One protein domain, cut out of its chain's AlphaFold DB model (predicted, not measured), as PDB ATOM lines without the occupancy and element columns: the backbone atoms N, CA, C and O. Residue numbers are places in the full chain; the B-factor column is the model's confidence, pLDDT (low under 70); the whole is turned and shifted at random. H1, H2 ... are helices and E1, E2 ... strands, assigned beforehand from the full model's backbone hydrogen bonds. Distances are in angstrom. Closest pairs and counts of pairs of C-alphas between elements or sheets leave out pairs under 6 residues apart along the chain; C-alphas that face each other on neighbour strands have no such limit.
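AT A GLANCE: This is residues 3 to 62 of the 200 residues of a protein of Lygus hesperus (UniProt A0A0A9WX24). Two short parallel strands, E1 and E2, lie side by side as a small ribbon, and the helix H1 that joins them folds back along it. From the end of E2 the chain leaves this unit as an arm of two further helices, H2 and then H3 turned across it, with residues 41 to 46 and 49 to 55 sticking out free. The printed part has 60 residues with three named helices and two named strands, in the order E1, H1, E2, H2, H3; the sheet's order is E1, E2, parallel, and the class is mixed, helices and strands. The whole is loose, with a radius of gyration of the C-alphas of 14.2 A and spans of 38 by 27 by 18 A.

HOW THE PARTS SIT: Strand E1, residues 8 to 11, is the parallel neighbour of strand E2, residues 34 to 37, at 25 degrees between their directions. C-alphas 8 and 34 face each other at 4.5 A; N 9 and O 34, and N 36 and O 9, are within hydrogen-bond range, each pair at 2.9 A. Helix H1, residues 17 to 29, completes a strand-helix-strand unit, two parallel strands with a helix between them along the chain, and its crossover is right-handed. The closest C-alphas of H1 and E2 are those of Glu 23 and Ile 35, 7.2 A apart; those of H1 and E1 are Gln 11 and Glu 19, at 7.7 A. Helix H2, residues 42 to 47, and helix H3, residues 51 to 60, are close but not clearly touching, with the C-alphas of Asp 47 and Asp 53 closest at 7.6 A. Their lines stand at 70.3 degrees, only just about perpendicular. H1 is apart from both H2 and H3, and E2 is apart from H3. In H1, H2 and H3 every O i to N i+4 pair is within hydrogen-bond range.

IN THESE COORDINATES: E1 begins at C-alpha 8, (-3.446, 27.097, -39.505), and is 10.0 A long. H1 runs 18.5 A from Lys 17 to Tyr 29, whose C-alpha is at (3.378, 20.790, -49.473). E2, from Gly 34 to Asn 37, is also 10.0 A long. H2 goes 8.7 A from Ser 42 to Asp 47. H3 runs 14.3 A from Glu 51 to Ser 60, ending at C-alpha 60, (-3.266, 51.758, -28.590).

THE WHOLE: The two C-alphas farthest apart are those of Met 28 and Ser 60, at 38.6 A. The printed part has no cut, and the four links between its named elements are tight. The mean pLDDT of the printed part is 89.3, and no printed residue is under 70.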
ATOM      1  N   GLU A   3       5.852  20.184 -37.272       85.50
ATOM      2  CA  GLU A   3       6.469  19.699 -36.018       85.50
ATOM      3  C   GLU A   3       5.801  20.270 -34.759       85.50
ATOM      4  O   GLU A   3       5.675  19.592 -33.744       85.50
ATOM      5  N   LYS A   4       5.312  21.513 -34.846       89.25
ATOM      6  CA  LYS A   4       4.591  22.198 -33.764       89.25
ATOM      7  C   LYS A   4       3.084  21.913 -33.772       89.25
ATOM      8  O   LYS A   4       2.355  22.558 -33.028       89.25
ATOM      9  N   ARG A   5       2.613  20.985 -34.620       89.62
ATOM     10  CA  ARG A   5       1.195  20.614 -34.790       89.62
ATOM     11  C   ARG A   5       0.274  21.813 -35.047       89.62
ATOM     12  O   ARG A   5      -0.874  21.830 -34.615       89.62
ATOM     13  N   MET A   6       0.780  22.825 -35.748       92.44
ATOM     14  CA  MET A   6      -0.032  23.972 -36.143       92.44
ATOM     15  C   MET A   6      -0.959  23.570 -37.288       92.44
ATOM     16  O   MET A   6      -0.506  23.022 -38.291       92.44
ATOM     17  N   THR A   7      -2.249  23.854 -37.131       94.19
ATOM     18  CA  THR A   7      -3.298  23.514 -38.104       94.19
ATOM     19  C   THR A   7      -3.641  24.668 -39.036       94.19
ATOM     20  O   THR A   7      -4.300  24.453 -40.048       94.19
ATOM     21  N   VAL A   8      -3.187  25.886 -38.721       94.62
ATOM     22  CA  VAL A   8      -3.446  27.097 -39.505       94.62
ATOM     23  C   VAL A   8      -2.163  27.905 -39.666       94.62
ATOM     24  O   VAL A   8      -1.385  28.050 -38.721       94.62
ATOM     25  N   VAL A   9      -1.964  28.459 -40.860       94.00
ATOM     26  CA  VAL A   9      -0.968  29.495 -41.135       94.00
ATOM     27  C   VAL A   9      -1.670  30.796 -41.515       94.00
ATOM     28  O   VAL A   9      -2.569  30.805 -42.356       94.00
ATOM     29  N   ALA A  10      -1.267  31.894 -40.881       93.19
ATOM     30  CA  ALA A  10      -1.745  33.226 -41.221       93.19
ATOM     31  C   ALA A  10      -0.796  33.891 -42.227       93.19
ATOM     32  O   ALA A  10       0.424  33.784 -42.093       93.19
ATOM     33  N   GLN A  11      -1.353  34.601 -43.205       89.69
ATOM     34  CA  GLN A  11      -0.611  35.457 -44.129       89.69
ATOM     35  C   GLN A  11      -1.264  36.838 -44.260       89.69
ATOM     36  O   GLN A  11      -2.457  37.002 -44.010       89.69
ATOM     37  N   SER A  12      -0.474  37.827 -44.674       88.50
ATOM     38  CA  SER A  12      -0.883  39.235 -44.742       88.50
ATOM     39  C   SER A  12      -0.625  39.880 -46.109       88.50
ATOM     40  O   SER A  12      -0.573  41.105 -46.218       88.50
ATOM     41  N   SER A  13      -0.478  39.089 -47.178       87.94
ATOM     42  CA  SER A  13      -0.370  39.641 -48.535       87.94
ATOM     43  C   SER A  13      -1.751  40.037 -49.068       87.94
ATOM     44  O   SER A  13      -2.682  39.233 -49.051       87.94
ATOM     45  N   ARG A  14      -1.873  41.279 -49.556       82.62
ATOM     46  CA  ARG A  14      -3.123  41.863 -50.069       82.62
ATOM     47  C   ARG A  14      -3.264  41.695 -51.582       82.62
ATOM     48  O   ARG A  14      -2.589  42.411 -52.320       82.62
ATOM     49  N   GLN A  15      -4.155  40.811 -52.027       75.69
ATOM     50  CA  GLN A  15      -4.676  40.685 -53.400       75.69
ATOM     51  C   GLN A  15      -3.603  40.793 -54.488       75.69
ATOM     52  O   GLN A  15      -3.735  41.535 -55.458       75.69
ATOM     53  N   ASN A  16      -2.495  40.076 -54.309       80.12
ATOM     54  CA  ASN A  16      -1.337  40.192 -55.190       80.12
ATOM     55  C   ASN A  16      -0.694  38.831 -55.489       80.12
ATOM     56  O   ASN A  16      -1.084  37.791 -54.961       80.12
ATOM     57  N   LYS A  17       0.328  38.832 -56.352       80.44
ATOM     58  CA  LYS A  17       1.029  37.603 -56.752       80.44
ATOM     59  C   LYS A  17       1.669  36.859 -55.570       80.44
ATOM     60  O   LYS A  17       1.711  35.631 -55.607       80.44
ATOM     61  N   LYS A  18       2.125  37.564 -54.523       83.25
ATOM     62  CA  LYS A  18       2.713  36.941 -53.322       83.25
ATOM     63  C   LYS A  18       1.668  36.146 -52.542       83.25
ATOM     64  O   LYS A  18       1.970  35.042 -52.105       83.25
ATOM     65  N   GLU A  19       0.442  36.664 -52.437       88.56
ATOM     66  CA  GLU A  19      -0.681  35.948 -51.818       88.56
ATOM     67  C   GLU A  19      -0.924  34.610 -52.522       88.56
ATOM     68  O   GLU A  19      -0.890  33.558 -51.889       88.56
ATOM     69  N   ILE A  20      -1.105  34.639 -53.845       86.75
ATOM     70  CA  ILE A  20      -1.398  33.436 -54.637       86.75
ATOM     71  C   ILE A  20      -0.237  32.437 -54.565       86.75
ATOM     72  O   ILE A  20      -0.467  31.240 -54.394       86.75
ATOM     73  N   GLY A  21       1.005  32.915 -54.694       87.88
ATOM     74  CA  GLY A  21       2.200  32.073 -54.622       87.88
ATOM     75  C   GLY A  21       2.330  31.366 -53.273       87.88
ATOM     76  O   GLY A  21       2.546  30.155 -53.235       87.88
ATOM     77  N   PHE A  22       2.113  32.093 -52.172       90.19
ATOM     78  CA  PHE A  22       2.129  31.523 -50.828       90.19
ATOM     79  C   PHE A  22       1.037  30.460 -50.645       90.19
ATOM     80  O   PHE A  22       1.323  29.362 -50.165       90.19
ATOM     81  N   GLU A  23      -0.203  30.734 -51.071       90.19
ATOM     82  CA  GLU A  23      -1.300  29.769 -50.916       90.19
ATOM     83  C   GLU A  23      -1.082  28.496 -51.729       90.19
ATOM     84  O   GLU A  23      -1.333  27.398 -51.228       90.19
ATOM     85  N   LYS A  24      -0.586  28.621 -52.966       89.38
ATOM     86  CA  LYS A  24      -0.219  27.464 -53.793       89.38
ATOM     87  C   LYS A  24       0.867  26.629 -53.122       89.38
ATOM     88  O   LYS A  24       0.726  25.411 -53.054       89.38
ATOM     89  N   PHE A  25       1.905  27.277 -52.594       89.38
ATOM     90  CA  PHE A  25       2.999  26.597 -51.907       89.38
ATOM     91  C   PHE A  25       2.494  25.805 -50.692       89.38
ATOM     92  O   PHE A  25       2.764  24.611 -50.575       89.38
ATOM     93  N   VAL A  26       1.690  26.427 -49.823       91.25
ATOM     94  CA  VAL A  26       1.120  25.739 -48.652       91.25
ATOM     95  C   VAL A  26       0.223  24.575 -49.078       91.25
ATOM     96  O   VAL A  26       0.368  23.479 -48.545       91.25
ATOM     97  N   ARG A  27      -0.654  24.765 -50.070       90.75
ATOM     98  CA  ARG A  27      -1.542  23.697 -50.565       90.75
ATOM     99  C   ARG A  27      -0.782  22.525 -51.184       90.75
ATOM    100  O   ARG A  27      -1.231  21.394 -51.054       90.75
ATOM    101  N   MET A  28       0.345  22.785 -51.842       90.81
ATOM    102  CA  MET A  28       1.162  21.745 -52.465       90.81
ATOM    103  C   MET A  28       1.882  20.880 -51.423       90.81
ATOM    104  O   MET A  28       1.859  19.657 -51.523       90.81
ATOM    105  N   TYR A  29       2.509  21.501 -50.420       89.75
ATOM    106  CA  TYR A  29       3.378  20.790 -49.473       89.75
ATOM    107  C   TYR A  29       2.690  20.400 -48.160       89.75
ATOM    108  O   TYR A  29       3.118  19.463 -47.488       89.75
ATOM    109  N   ALA A  30       1.629  21.106 -47.771       91.56
ATOM    110  CA  ALA A  30       0.898  20.879 -46.529       91.56
ATOM    111  C   ALA A  30      -0.613  21.146 -46.709       91.56
ATOM    112  O   ALA A  30      -1.167  22.024 -46.045       91.56
ATOM    113  N   PRO A  31      -1.315  20.374 -47.564       91.81
ATOM    114  CA  PRO A  31      -2.729  20.603 -47.897       91.81
ATOM    115  C   PRO A  31      -3.689  20.534 -46.700       91.81
ATOM    116  O   PRO A  31      -4.817  21.009 -46.788       91.81
ATOM    117  N   HIS A  32      -3.257  19.937 -45.588       90.94
ATOM    118  CA  HIS A  32      -4.016  19.830 -44.343       90.94
ATOM    119  C   HIS A  32      -3.961  21.103 -43.482       90.94
ATOM    120  O   HIS A  32      -4.745  21.233 -42.546       90.94
ATOM    121  N   ILE A  33      -3.035  22.027 -43.761       93.19
ATOM    122  CA  ILE A  33      -2.933  23.299 -43.043       93.19
ATOM    123  C   ILE A  33      -3.939  24.285 -43.643       93.19
ATOM    124  O   ILE A  33      -3.891  24.604 -44.831       93.19
ATOM    125  N   GLY A  34      -4.835  24.801 -42.803       94.56
ATOM    126  CA  GLY A  34      -5.721  25.903 -43.162       94.56
ATOM    127  C   GLY A  34      -4.936  27.197 -43.379       94.56
ATOM    128  O   GLY A  34      -3.943  27.460 -42.701       94.56
ATOM    129  N   ILE A  35      -5.386  28.034 -44.309       94.31
ATOM    130  CA  ILE A  35      -4.760  29.332 -44.578       94.31
ATOM    131  C   ILE A  35      -5.727  30.427 -44.152       94.31
ATOM    132  O   ILE A  35      -6.837  30.512 -44.674       94.31
ATOM    133  N   TYR A  36      -5.290  31.272 -43.223       94.69
ATOM    134  CA  TYR A  36      -6.000  32.486 -42.844       94.69
ATOM    135  C   TYR A  36      -5.347  33.693 -43.523       94.69
ATOM    136  O   TYR A  36      -4.139  33.900 -43.400       94.69
ATOM    137  N   ASN A  37      -6.137  34.496 -44.235       92.94
ATOM    138  CA  ASN A  37      -5.687  35.766 -44.799       92.94
ATOM    139  C   ASN A  37      -6.537  36.898 -44.219       92.94
ATOM    140  O   ASN A  37      -7.739  36.954 -44.476       92.94
ATOM    141  N   ALA A  38      -5.899  37.802 -43.474       90.19
ATOM    142  CA  ALA A  38      -6.554  38.930 -42.813       90.19
ATOM    143  C   ALA A  38      -7.341  39.819 -43.792       90.19
ATOM    144  O   ALA A  38      -8.421  40.295 -43.463       90.19
ATOM    145  N   TRP A  39      -6.858  39.969 -45.030       89.12
ATOM    146  CA  TRP A  39      -7.516  40.778 -46.065       89.12
ATOM    147  C   TRP A  39      -8.801  40.153 -46.629       89.12
ATOM    148  O   TRP A  39      -9.489  40.792 -47.422       89.12
ATOM    149  N   ARG A  40      -9.107  38.898 -46.271       89.12
ATOM    150  CA  ARG A  40     -10.355  38.203 -46.628       89.12
ATOM    151  C   ARG A  40     -11.321  38.077 -45.437       89.12
ATOM    152  O   ARG A  40     -12.400  37.523 -45.614       89.12
ATOM    153  N   ASP A  41     -10.952  38.558 -44.246       91.50
ATOM    154  CA  ASP A  41     -11.828  38.574 -43.067       91.50
ATOM    155  C   ASP A  41     -12.643  39.872 -43.056       91.50
ATOM    156  O   ASP A  41     -12.094  40.955 -42.851       91.50
ATOM    157  N   SER A  42     -13.954  39.774 -43.294       91.25
ATOM    158  CA  SER A  42     -14.831  40.948 -43.384       91.25
ATOM    159  C   SER A  42     -14.820  41.786 -42.108       91.25
ATOM    160  O   SER A  42     -14.848  43.006 -42.201       91.25
ATOM    161  N   ARG A  43     -14.672  41.157 -40.935       90.69
ATOM    162  CA  ARG A  43     -14.640  41.860 -39.644       90.69
ATOM    163  C   ARG A  43     -13.418  42.765 -39.538       90.69
ATOM    164  O   ARG A  43     -13.546  43.927 -39.190       90.69
ATOM    165  N   LEU A  44     -12.242  42.261 -39.925       88.19
ATOM    166  CA  LEU A  44     -11.022  43.074 -39.959       88.19
ATOM    167  C   LEU A  44     -11.126  44.211 -40.976       88.19
ATOM    168  O   LEU A  44     -10.609  45.295 -40.735       88.19
ATOM    169  N   MET A  45     -11.775  43.979 -42.117       87.44
ATOM    170  CA  MET A  45     -11.954  45.024 -43.128       87.44
ATOM    171  C   MET A  45     -12.939  46.113 -42.676       87.44
ATOM    172  O   MET A  45     -12.779  47.263 -43.081       87.44
ATOM    173  N   GLU A  46     -13.923  45.762 -41.845       89.81
ATOM    174  CA  GLU A  46     -14.853  46.697 -41.199       89.81
ATOM    175  C   GLU A  46     -14.175  47.487 -40.068       89.81
ATOM    176  O   GLU A  46     -14.336  48.702 -40.000       89.81
ATOM    177  N   ASP A  47     -13.359  46.828 -39.237       87.06
ATOM    178  CA  ASP A  47     -12.616  47.469 -38.141       87.06
ATOM    179  C   ASP A  47     -11.483  48.389 -38.648       87.06
ATOM    180  O   ASP A  47     -11.110  49.354 -37.979       87.06
ATOM    181  N   PHE A  48     -10.921  48.101 -39.831       88.75
ATOM    182  CA  PHE A  48      -9.747  48.780 -40.395       88.75
ATOM    183  C   PHE A  48      -9.987  49.343 -41.800       88.75
ATOM    184  O   PHE A  48      -9.232  49.067 -42.742       88.75
ATOM    185  N   THR A  49     -11.017  50.178 -41.941       85.56
ATOM    186  CA  THR A  49     -11.374  50.838 -43.208       85.56
ATOM    187  C   THR A  49     -10.288  51.766 -43.759       85.56
ATOM    188  O   THR A  49     -10.173  51.919 -44.978       85.56
ATOM    189  N   SER A  50      -9.489  52.394 -42.891       86.88
ATOM    190  CA  SER A  50      -8.442  53.343 -43.275       86.88
ATOM    191  C   SER A  50      -7.074  53.017 -42.662       86.88
ATOM    192  O   SER A  50      -6.956  52.335 -41.646       86.88
ATOM    193  N   GLU A  51      -6.007  53.551 -43.266       84.38
ATOM    194  CA  GLU A  51      -4.648  53.487 -42.697       84.38
ATOM    195  C   GLU A  51      -4.588  54.180 -41.321       84.38
ATOM    196  O   GLU A  51      -3.847  53.749 -40.441       84.38
ATOM    197  N   ALA A  52      -5.421  55.207 -41.098       86.75
ATOM    198  CA  ALA A  52      -5.525  55.889 -39.813       86.75
ATOM    199  C   ALA A  52      -6.084  54.975 -38.709       86.75
ATOM    200  O   ALA A  52      -5.575  55.020 -37.590       86.75
ATOM    201  N   ASP A  53      -7.059  54.116 -39.026       88.94
ATOM    202  CA  ASP A  53      -7.619  53.141 -38.077       88.94
ATOM    203  C   ASP A  53      -6.557  52.111 -37.671       88.94
ATOM    204  O   ASP A  53      -6.385  51.799 -36.492       88.94
ATOM    205  N   GLN A  54      -5.767  51.645 -38.646       87.50
ATOM    206  CA  GLN A  54      -4.651  50.721 -38.413       87.50
ATOM    207  C   GLN A  54      -3.581  51.359 -37.520       87.50
ATOM    208  O   GLN A  54      -3.137  50.753 -36.545       87.50
ATOM    209  N   ILE A  55      -3.198  52.603 -37.816       87.31
ATOM    210  CA  ILE A  55      -2.244  53.385 -37.020       87.31
ATOM    211  C   ILE A  55      -2.765  53.604 -35.595       87.31
ATOM    212  O   ILE A  55      -2.033  53.398 -34.626       87.31
ATOM    213  N   ALA A  56      -4.031  53.996 -35.433       89.12
ATOM    214  CA  ALA A  56      -4.642  54.205 -34.124       89.12
ATOM    215  C   ALA A  56      -4.648  52.914 -33.291       89.12
ATOM    216  O   ALA A  56      -4.294  52.941 -32.108       89.12
ATOM    217  N   TYR A  57      -4.964  51.779 -33.918       89.94
ATOM    218  CA  TYR A  57      -4.903  50.471 -33.280       89.94
ATOM    219  C   TYR A  57      -3.485  50.124 -32.833       89.94
ATOM    220  O   TYR A  57      -3.286  49.814 -31.661       89.94
ATOM    221  N   LEU A  58      -2.475  50.261 -33.698       90.25
ATOM    222  CA  LEU A  58      -1.075  50.027 -33.322       90.25
ATOM    223  C   LEU A  58      -0.637  50.920 -32.148       90.25
ATOM    224  O   LEU A  58      -0.055  50.427 -31.175       90.25
ATOM    225  N   ARG A  59      -0.995  52.208 -32.183       89.56
ATOM    226  CA  ARG A  59      -0.709  53.168 -31.106       89.56
ATOM    227  C   ARG A  59      -1.372  52.788 -29.785       89.56
ATOM    228  O   ARG A  59      -0.751  52.978 -28.742       89.56
ATOM    229  N   SER A  60      -2.580  52.221 -29.808       93.06
ATOM    230  CA  SER A  60      -3.266  51.758 -28.590       93.06
ATOM    231  C   SER A  60      -2.505  50.643 -27.856       93.06
ATOM    232  O   SER A  60      -2.582  50.551 -26.634       93.06
ATOM    233  N   TYR A  61      -1.692  49.866 -28.582       92.81
ATOM    234  CA  TYR A  61      -0.783  48.851 -28.034       92.81
ATOM    235  C   TYR A  61       0.652  49.365 -27.827       92.81
ATOM    236  O   TYR A  61       1.564  48.580 -27.569       92.81
ATOM    237  N   GLY A  62       0.884  50.676 -27.952       91.81
ATOM    238  CA  GLY A  62       2.208  51.281 -27.797       91.81
ATOM    239  C   GLY A  62       3.187  50.965 -28.936       91.81
ATOM    240  O   GLY A  62       4.388  51.204 -28.789       91.81
TER     241      GLY A  62